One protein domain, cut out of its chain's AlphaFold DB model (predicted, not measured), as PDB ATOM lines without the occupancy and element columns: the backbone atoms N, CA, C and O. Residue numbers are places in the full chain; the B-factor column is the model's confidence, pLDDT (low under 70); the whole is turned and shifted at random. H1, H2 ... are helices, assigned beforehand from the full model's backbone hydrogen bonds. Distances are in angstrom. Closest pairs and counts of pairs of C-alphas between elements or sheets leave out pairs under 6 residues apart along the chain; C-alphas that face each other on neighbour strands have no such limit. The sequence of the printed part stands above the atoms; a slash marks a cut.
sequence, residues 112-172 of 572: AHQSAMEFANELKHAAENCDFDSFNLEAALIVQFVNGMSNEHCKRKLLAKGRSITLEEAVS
ATOM      1  N   ALA A 112      82.338  14.270  17.675       79.81
ATOM      2  CA  ALA A 112      80.925  13.899  17.840       79.81
ATOM      3  C   ALA A 112      80.275  13.250  16.597       79.81
ATOM      4  O   ALA A 112      79.246  12.591  16.726       79.81
ATOM      5  N   HIS A 113      80.858  13.448  15.411       84.94
ATOM      6  CA  HIS A 113      80.352  12.941  14.129       84.94
ATOM      7  C   HIS A 113      81.323  11.989  13.424       84.94
ATOM      8  O   HIS A 113      81.062  11.583  12.298       84.94
ATOM      9  N   GLN A 114      82.436  11.649  14.070       89.44
ATOM     10  CA  GLN A 114      83.468  10.805  13.490       89.44
ATOM     11  C   GLN A 114      83.128   9.334  13.728       89.44
ATOM     12  O   GLN A 114      82.861   8.931  14.862       89.44
ATOM     13  N   SER A 115      83.157   8.516  12.680       89.12
ATOM     14  CA  SER A 115      82.968   7.070  12.799       89.12
ATOM     15  C   SER A 115      84.144   6.396  13.514       89.12
ATOM     16  O   SER A 115      85.257   6.924  13.580       89.12
ATOM     17  N   ALA A 116      83.923   5.181  14.020       87.44
ATOM     18  CA  ALA A 116      84.975   4.382  14.650       87.44
ATOM     19  C   ALA A 116      86.185   4.148  13.720       87.44
ATOM     20  O   ALA A 116      87.327   4.185  14.169       87.44
ATOM     21  N   MET A 117      85.950   3.951  12.418       89.75
ATOM     22  CA  MET A 117      87.018   3.726  11.438       89.75
ATOM     23  C   MET A 117      87.815   5.008  11.150       89.75
ATOM     24  O   MET A 117      89.043   4.976  11.097       89.75
ATOM     25  N   GLU A 118      87.138   6.149  11.003       89.81
ATOM     26  CA  GLU A 118      87.803   7.445  10.796       89.81
ATOM     27  C   GLU A 118      88.669   7.824  11.998       89.81
ATOM     28  O   GLU A 118      89.794   8.287  11.826       89.81
ATOM     29  N   PHE A 119      88.180   7.552  13.210       94.19
ATOM     30  CA  PHE A 119      88.938   7.781  14.434       94.19
ATOM     31  C   PHE A 119      90.175   6.879  14.535       94.19
ATOM     32  O   PHE A 119      91.262   7.339  14.886       94.19
ATOM     33  N   ALA A 120      90.047   5.599  14.177       91.56
ATOM     34  CA  ALA A 120      91.185   4.683  14.138       91.56
ATOM     35  C   ALA A 120      92.269   5.144  13.146       91.56
ATOM     36  O   ALA A 120      93.458   5.076  13.459       91.56
ATOM     37  N   ASN A 121      91.874   5.662  11.979       89.12
ATOM     38  CA  ASN A 121      92.808   6.189  10.982       89.12
ATOM     39  C   ASN A 121      93.503   7.476  11.447       89.12
ATOM     40  O   ASN A 121      94.703   7.633  11.222       89.12
ATOM     41  N   GLU A 122      92.794   8.366  12.146       91.69
ATOM     42  CA  GLU A 122      93.396   9.557  12.758       91.69
ATOM     43  C   GLU A 122      94.464   9.177  13.794       91.69
ATOM     44  O   GLU A 122      95.546   9.763  13.814       91.69
ATOM     45  N   LEU A 123      94.207   8.151  14.613       91.69
ATOM     46  CA  LEU A 123      95.192   7.642  15.571       91.69
ATOM     47  C   LEU A 123      96.416   7.031  14.884       91.69
ATOM     48  O   LEU A 123      97.534   7.281  15.335       91.69
ATOM     49  N   LYS A 124      96.230   6.280  13.788       88.75
ATOM     50  CA  LYS A 124      97.345   5.753  12.979       88.75
ATOM     51  C   LYS A 124      98.212   6.897  12.439       88.75
ATOM     52  O   LYS A 124      99.422   6.878  12.644       88.75
ATOM     53  N   HIS A 125      97.600   7.938  11.877       84.38
ATOM     54  CA  HIS A 125      98.311   9.116  11.368       84.38
ATOM     55  C   HIS A 125      98.995   9.930  12.488       84.38
ATOM     56  O   HIS A 125     100.101  10.443  12.327       84.38
ATOM     57  N   ALA A 126      98.374  10.039  13.667       85.00
ATOM     58  CA  ALA A 126      98.982  10.689  14.830       85.00
ATOM     59  C   ALA A 126     100.191   9.905  15.379       85.00
ATOM     60  O   ALA A 126     101.116  10.505  15.936       85.00
ATOM     61  N   ALA A 127     100.200   8.581  15.213       85.00
ATOM     62  CA  ALA A 127     101.290   7.715  15.641       85.00
ATOM     63  C   ALA A 127     102.519   7.762  14.712       85.00
ATOM     64  O   ALA A 127     103.615   7.503  15.197       85.00
ATOM     65  N   GLU A 128     102.386   8.160  13.439       75.31
ATOM     66  CA  GLU A 128     103.499   8.233  12.464       75.31
ATOM     67  C   GLU A 128     104.674   9.112  12.928       75.31
ATOM     68  O   GLU A 128     105.821   8.880  12.557       75.31
ATOM     69  N   ASN A 129     104.394  10.118  13.762       65.25
ATOM     70  CA  ASN A 129     105.390  11.056  14.294       65.25
ATOM     71  C   ASN A 129     105.789  10.758  15.754       65.25
ATOM     72  O   ASN A 129     106.437  11.584  16.408       65.25
ATOM     73  N   CYS A 130     105.371   9.608  16.288       71.00
ATOM     74  CA  CYS A 130     105.724   9.121  17.617       71.00
ATOM     75  C   CYS A 130     106.689   7.936  17.466       71.00
ATOM     76  O   CYS A 130     106.361   6.971  16.787       71.00
ATOM     77  N   ASP A 131     107.858   7.964  18.115       63.75
ATOM     78  CA  ASP A 131     108.713   6.768  18.158       63.75
ATOM     79  C   ASP A 131     108.181   5.802  19.220       63.75
ATOM     80  O   ASP A 131     108.377   5.947  20.432       63.75
ATOM     81  N   PHE A 132     107.428   4.834  18.707       68.06
ATOM     82  CA  PHE A 132     106.982   3.649  19.411       68.06
ATOM     83  C   PHE A 132     107.861   2.439  19.067       68.06
ATOM     84  O   PHE A 132     107.453   1.329  19.362       68.06
ATOM     85  N   ASP A 133     109.074   2.583  18.524       56.16
ATOM     86  CA  ASP A 133     109.916   1.422  18.166       56.16
ATOM     87  C   ASP A 133     110.375   0.626  19.407       56.16
ATOM     88  O   ASP A 133     110.762  -0.543  19.327       56.16
ATOM     89  N   SER A 134     110.291   1.252  20.586       50.06
ATOM     90  CA  SER A 134     110.522   0.638  21.901       50.06
ATOM     91  C   SER A 134     109.240   0.239  22.652       50.06
ATOM     92  O   SER A 134     109.316  -0.362  23.728       50.06
ATOM     93  N   PHE A 135     108.062   0.556  22.107       55.22
ATOM     94  CA  PHE A 135     106.750   0.305  22.702       55.22
ATOM     95  C   PHE A 135     105.903  -0.553  21.749       55.22
ATOM     96  O   PHE A 135     106.131  -0.602  20.551       55.22
ATOM     97  N   ASN A 136     104.904  -1.278  22.237       75.69
ATOM     98  CA  ASN A 136     104.020  -1.989  21.313       75.69
ATOM     99  C   ASN A 136     103.060  -0.965  20.665       75.69
ATOM    100  O   ASN A 136     102.120  -0.522  21.328       75.69
ATOM    101  N   LEU A 137     103.321  -0.564  19.409       80.75
ATOM    102  CA  LEU A 137     102.503   0.393  18.641       80.75
ATOM    103  C   LEU A 137     101.021   0.000  18.642       80.75
ATOM    104  O   LEU A 137     100.160   0.830  18.926       80.75
ATOM    105  N   GLU A 138     100.738  -1.279  18.407       82.81
ATOM    106  CA  GLU A 138      99.383  -1.828  18.407       82.81
ATOM    107  C   GLU A 138      98.712  -1.601  19.771       82.81
ATOM    108  O   GLU A 138      97.607  -1.068  19.862       82.81
ATOM    109  N   ALA A 139      99.428  -1.882  20.862       80.12
ATOM    110  CA  ALA A 139      98.926  -1.639  22.212       80.12
ATOM    111  C   ALA A 139      98.670  -0.148  22.497       80.12
ATOM    112  O   ALA A 139      97.692   0.180  23.170       80.12
ATOM    113  N   ALA A 140      99.515   0.762  21.997       84.50
ATOM    114  CA  ALA A 140      99.301   2.205  22.138       84.50
ATOM    115  C   ALA A 140      98.043   2.664  21.390       84.50
ATOM    116  O   ALA A 140      97.229   3.402  21.954       84.50
ATOM    117  N   LEU A 141      97.861   2.185  20.156       89.12
ATOM    118  CA  LEU A 141      96.691   2.460  19.328       89.12
ATOM    119  C   LEU A 141      95.403   1.976  19.995       89.12
ATOM    120  O   LEU A 141      94.470   2.760  20.132       89.12
ATOM    121  N   ILE A 142      95.364   0.739  20.495       87.81
ATOM    122  CA  ILE A 142      94.183   0.182  21.173       87.81
ATOM    123  C   ILE A 142      93.860   0.954  22.451       87.81
ATOM    124  O   ILE A 142      92.711   1.338  22.675       87.81
ATOM    125  N   VAL A 143      94.865   1.203  23.298       85.75
ATOM    126  CA  VAL A 143      94.671   1.938  24.556       85.75
ATOM    127  C   VAL A 143      94.109   3.325  24.271       85.75
ATOM    128  O   VAL A 143      93.178   3.762  24.950       85.75
ATOM    129  N   GLN A 144      94.638   4.012  23.259       91.75
ATOM    130  CA  GLN A 144      94.175   5.347  22.922       91.75
ATOM    131  C   GLN A 144      92.819   5.349  22.212       91.75
ATOM    132  O   GLN A 144      91.995   6.211  22.508       91.75
ATOM    133  N   PHE A 145      92.542   4.358  21.367       92.62
ATOM    134  CA  PHE A 145      91.244   4.163  20.730       92.62
ATOM    135  C   PHE A 145      90.142   3.962  21.776       92.62
ATOM    136  O   PHE A 145      89.157   4.698  21.803       92.62
ATOM    137  N   VAL A 146      90.352   3.051  22.730       88.81
ATOM    138  CA  VAL A 146      89.391   2.775  23.810       88.81
ATOM    139  C   VAL A 146      89.253   3.963  24.770       88.81
ATOM    140  O   VAL A 146      88.154   4.267  25.237       88.81
ATOM    141  N   ASN A 147      90.339   4.674  25.080       87.62
ATOM    142  CA  ASN A 147      90.273   5.840  25.965       87.62
ATOM    143  C   ASN A 147      89.635   7.066  25.301       87.62
ATOM    144  O   ASN A 147      88.980   7.854  25.992       87.62
ATOM    145  N   GLY A 148      89.855   7.238  23.998       89.31
ATOM    146  CA  GLY A 148      89.465   8.420  23.243       89.31
ATOM    147  C   GLY A 148      88.116   8.334  22.533       89.31
ATOM    148  O   GLY A 148      87.613   9.381  22.136       89.31
ATOM    149  N   MET A 149      87.521   7.144  22.409       91.19
ATOM    150  CA  MET A 149      86.206   6.958  21.790       91.19
ATOM    151  C   MET A 149      85.051   7.564  22.607       91.19
ATOM    152  O   MET A 149      85.091   7.611  23.838       91.19
ATOM    153  N   SER A 150      83.985   7.972  21.916       86.31
ATOM    154  CA  SER A 150      82.782   8.590  22.491       86.31
ATOM    155  C   SER A 150      81.746   7.567  22.986       86.31
ATOM    156  O   SER A 150      80.976   7.846  23.910       86.31
ATOM    157  N   ASN A 151      81.730   6.357  22.413       83.38
ATOM    158  CA  ASN A 151      80.782   5.297  22.764       83.38
ATOM    159  C   ASN A 151      81.177   4.594  24.083       83.38
ATOM    160  O   ASN A 151      81.843   3.557  24.105       83.38
ATOM    161  N   GLU A 152      80.703   5.151  25.202       81.50
ATOM    162  CA  GLU A 152      80.954   4.668  26.573       81.50
ATOM    163  C   GLU A 152      80.427   3.247  26.864       81.50
ATOM    164  O   GLU A 152      80.822   2.610  27.845       81.50
ATOM    165  N   HIS A 153      79.512   2.719  26.047       79.38
ATOM    166  CA  HIS A 153      79.046   1.335  26.175       79.38
ATOM    167  C   HIS A 153      80.039   0.354  25.553       79.38
ATOM    168  O   HIS A 153      80.452  -0.598  26.218       79.38
ATOM    169  N   CYS A 154      80.484   0.621  24.323       81.88
ATOM    170  CA  CYS A 154      81.516  -0.186  23.676       81.88
ATOM    171  C   CYS A 154      82.842  -0.120  24.429       81.88
ATOM    172  O   CYS A 154      83.454  -1.156  24.665       81.88
ATOM    173  N   LYS A 155      83.229   1.068  24.904       85.62
ATOM    174  CA  LYS A 155      84.416   1.280  25.737       85.62
ATOM    175  C   LYS A 155      84.468   0.344  26.942       85.62
ATOM    176  O   LYS A 155      85.472  -0.323  27.161       85.62
ATOM    177  N   ARG A 156      83.368   0.227  27.696       79.88
ATOM    178  CA  ARG A 156      83.282  -0.681  28.856       79.88
ATOM    179  C   ARG A 156      83.443  -2.149  28.468       79.88
ATOM    180  O   ARG A 156      84.134  -2.880  29.169       79.88
ATOM    181  N   LYS A 157      82.842  -2.575  27.354       77.56
ATOM    182  CA  LYS A 157      82.958  -3.957  26.864       77.56
ATOM    183  C   LYS A 157      84.357  -4.268  26.320       77.56
ATOM    184  O   LYS A 157      84.869  -5.349  26.579       77.56
ATOM    185  N   LEU A 158      84.988  -3.326  25.619       80.81
ATOM    186  CA  LEU A 158      86.356  -3.460  25.112       80.81
ATOM    187  C   LEU A 158      87.375  -3.516  26.261       80.81
ATOM    188  O   LEU A 158      88.259  -4.363  26.241       80.81
ATOM    189  N   LEU A 159      87.198  -2.705  27.312       78.00
ATOM    190  CA  LEU A 159      88.020  -2.780  28.530       78.00
ATOM    191  C   LEU A 159      87.869  -4.118  29.273       78.00
ATOM    192  O   LEU A 159      88.823  -4.584  29.891       78.00
ATOM    193  N   ALA A 160      86.691  -4.746  29.203       71.69
ATOM    194  CA  ALA A 160      86.424  -6.045  29.822       71.69
ATOM    195  C   ALA A 160      86.982  -7.241  29.025       71.69
ATOM    196  O   ALA A 160      87.099  -8.327  29.585       71.69
ATOM    197  N   LYS A 161      87.342  -7.063  27.744       66.75
ATOM    198  CA  LYS A 161      87.855  -8.143  26.881       66.75
ATOM    199  C   LYS A 161      89.311  -8.557  27.165       66.75
ATOM    200  O   LYS A 161      89.739  -9.579  26.644       66.75
ATOM    201  N   GLY A 162      90.055  -7.842  28.018       55.84
ATOM    202  CA  GLY A 162      91.410  -8.247  28.426       55.84
ATOM    203  C   GLY A 162      92.473  -8.162  27.313       55.84
ATOM    204  O   GLY A 162      92.273  -7.508  26.290       55.84
ATOM    205  N   ARG A 163      93.659  -8.755  27.542       56.34
ATOM    206  CA  ARG A 163      94.810  -8.683  26.616       56.34
ATOM    207  C   ARG A 163      94.693  -9.714  25.491       56.34
ATOM    208  O   ARG A 163      95.062 -10.854  25.732       56.34
ATOM    209  N   SER A 164      94.278  -9.272  24.301       58.41
ATOM    210  CA  SER A 164      94.560  -9.879  22.975       58.41
ATOM    211  C   SER A 164      93.646  -9.315  21.871       58.41
ATOM    212  O   SER A 164      93.286 -10.044  20.957       58.41
ATOM    213  N   ILE A 165      93.199  -8.060  21.979       77.75
ATOM    214  CA  ILE A 165      92.342  -7.436  20.961       77.75
ATOM    215  C   ILE A 165      93.202  -6.589  20.028       77.75
ATOM    216  O   ILE A 165      94.088  -5.909  20.536       77.75
ATOM    217  N   THR A 166      92.973  -6.614  18.716       86.38
ATOM    218  CA  THR A 166      93.620  -5.683  17.767       86.38
ATOM    219  C   THR A 166      92.800  -4.406  17.591       86.38
ATOM    220  O   THR A 166      91.618  -4.346  17.956       86.38
ATOM    221  N   LEU A 167      93.396  -3.355  17.025       87.88
ATOM    222  CA  LEU A 167      92.658  -2.141  16.680       87.88
ATOM    223  C   LEU A 167      91.518  -2.451  15.693       87.88
ATOM    224  O   LEU A 167      90.406  -1.957  15.871       87.88
ATOM    225  N   GLU A 168      91.753  -3.306  14.695       85.94
ATOM    226  CA  GLU A 168      90.739  -3.721  13.718       85.94
ATOM    227  C   GLU A 168      89.564  -4.468  14.372       85.94
ATOM    228  O   GLU A 168      88.399  -4.212  14.050       85.94
ATOM    229  N   GLU A 169      89.840  -5.359  15.325       82.56
ATOM    230  CA  GLU A 169      88.806  -6.062  16.089       82.56
ATOM    231  C   GLU A 169      88.001  -5.103  16.974       82.56
ATOM    232  O   GLU A 169      86.778  -5.239  17.094       82.56
ATOM    233  N   ALA A 170      88.665  -4.108  17.572       86.56
ATOM    234  CA  ALA A 170      88.009  -3.078  18.368       86.56
ATOM    235  C   ALA A 170      87.100  -2.186  17.507       86.56
ATOM    236  O   ALA A 170      85.964  -1.924  17.905       86.56
ATOM    237  N   VAL A 171      87.548  -1.770  16.318       89.50
ATOM    238  CA  VAL A 171      86.734  -1.001  15.361       89.50
ATOM    239  C   VAL A 171      85.517  -1.811  14.916       89.50
ATOM    240  O   VAL A 171      84.391  -1.316  14.991       89.50
ATOM    241  N   SER A 172      85.726  -3.073  14.538       84.94
ATOM    242  CA  SER A 172      84.655  -3.974  14.095       84.94
ATOM    243  C   SER A 172      83.595  -4.164  15.182       84.94
ATOM    244  O   SER A 172      82.395  -4.123  14.920       84.94
TER     245      SER A 172
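Overview. This is residues 112 to 172 of the 572 residues of the protein "CCHC-type domain-containing protein" of Trichuris suis (pig whipworm) (UniProt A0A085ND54). Look for a cluster of four short helices: H2 is in the middle, H1 and H4 cross it, and H3 folds back beside H2's residues 146 to 147 as a helical hairpin. The printed part has 61 residues, with H1 to H4 in chain order and no named strand: all helix. It is compact, radius of gyration of the C-alphas 11.4 A, and spans 32 by 28 by 16 A.

Arrangement. Begin at the hub, H2, residues 137 to 148. Its residues 141 to 145 alone touch H1, residues 116 to 127, at a steep tilt of 53 degrees; the closest C-alphas, Leu 123 and Leu 141, are 6.6 A apart. Its residues 146 to 147 alone touch H3, residues 152 to 160; the closest C-alphas, Val 146 and Lys 155, are 5.5 A apart. H2 touches H4, residues 167 to 172, at a steep tilt of 46 degrees; the closest C-alphas, Ile 142 and Leu 167, are 5.3 A apart. H1 and H3 are apart. In H1 to H4 every O i to N i+4 pair is within hydrogen-bond range.

Along the chain. Find C-alpha 116 at (84.975, 4.382, 14.650); H1 runs 16.7 A from there. H2 measures 16.0 A, H3 12.5 A; H4, 8.6 A, ends at C-alpha 172, (84.655, -3.974, 14.095).

Size, cuts and confidence. The farthest C-alphas, His 113 and Ser 134, are 33.5 A apart. The printed part has no cut and no long link. Look for pLDDT under 70 at residues 129, 131 to 135 and 161 to 164.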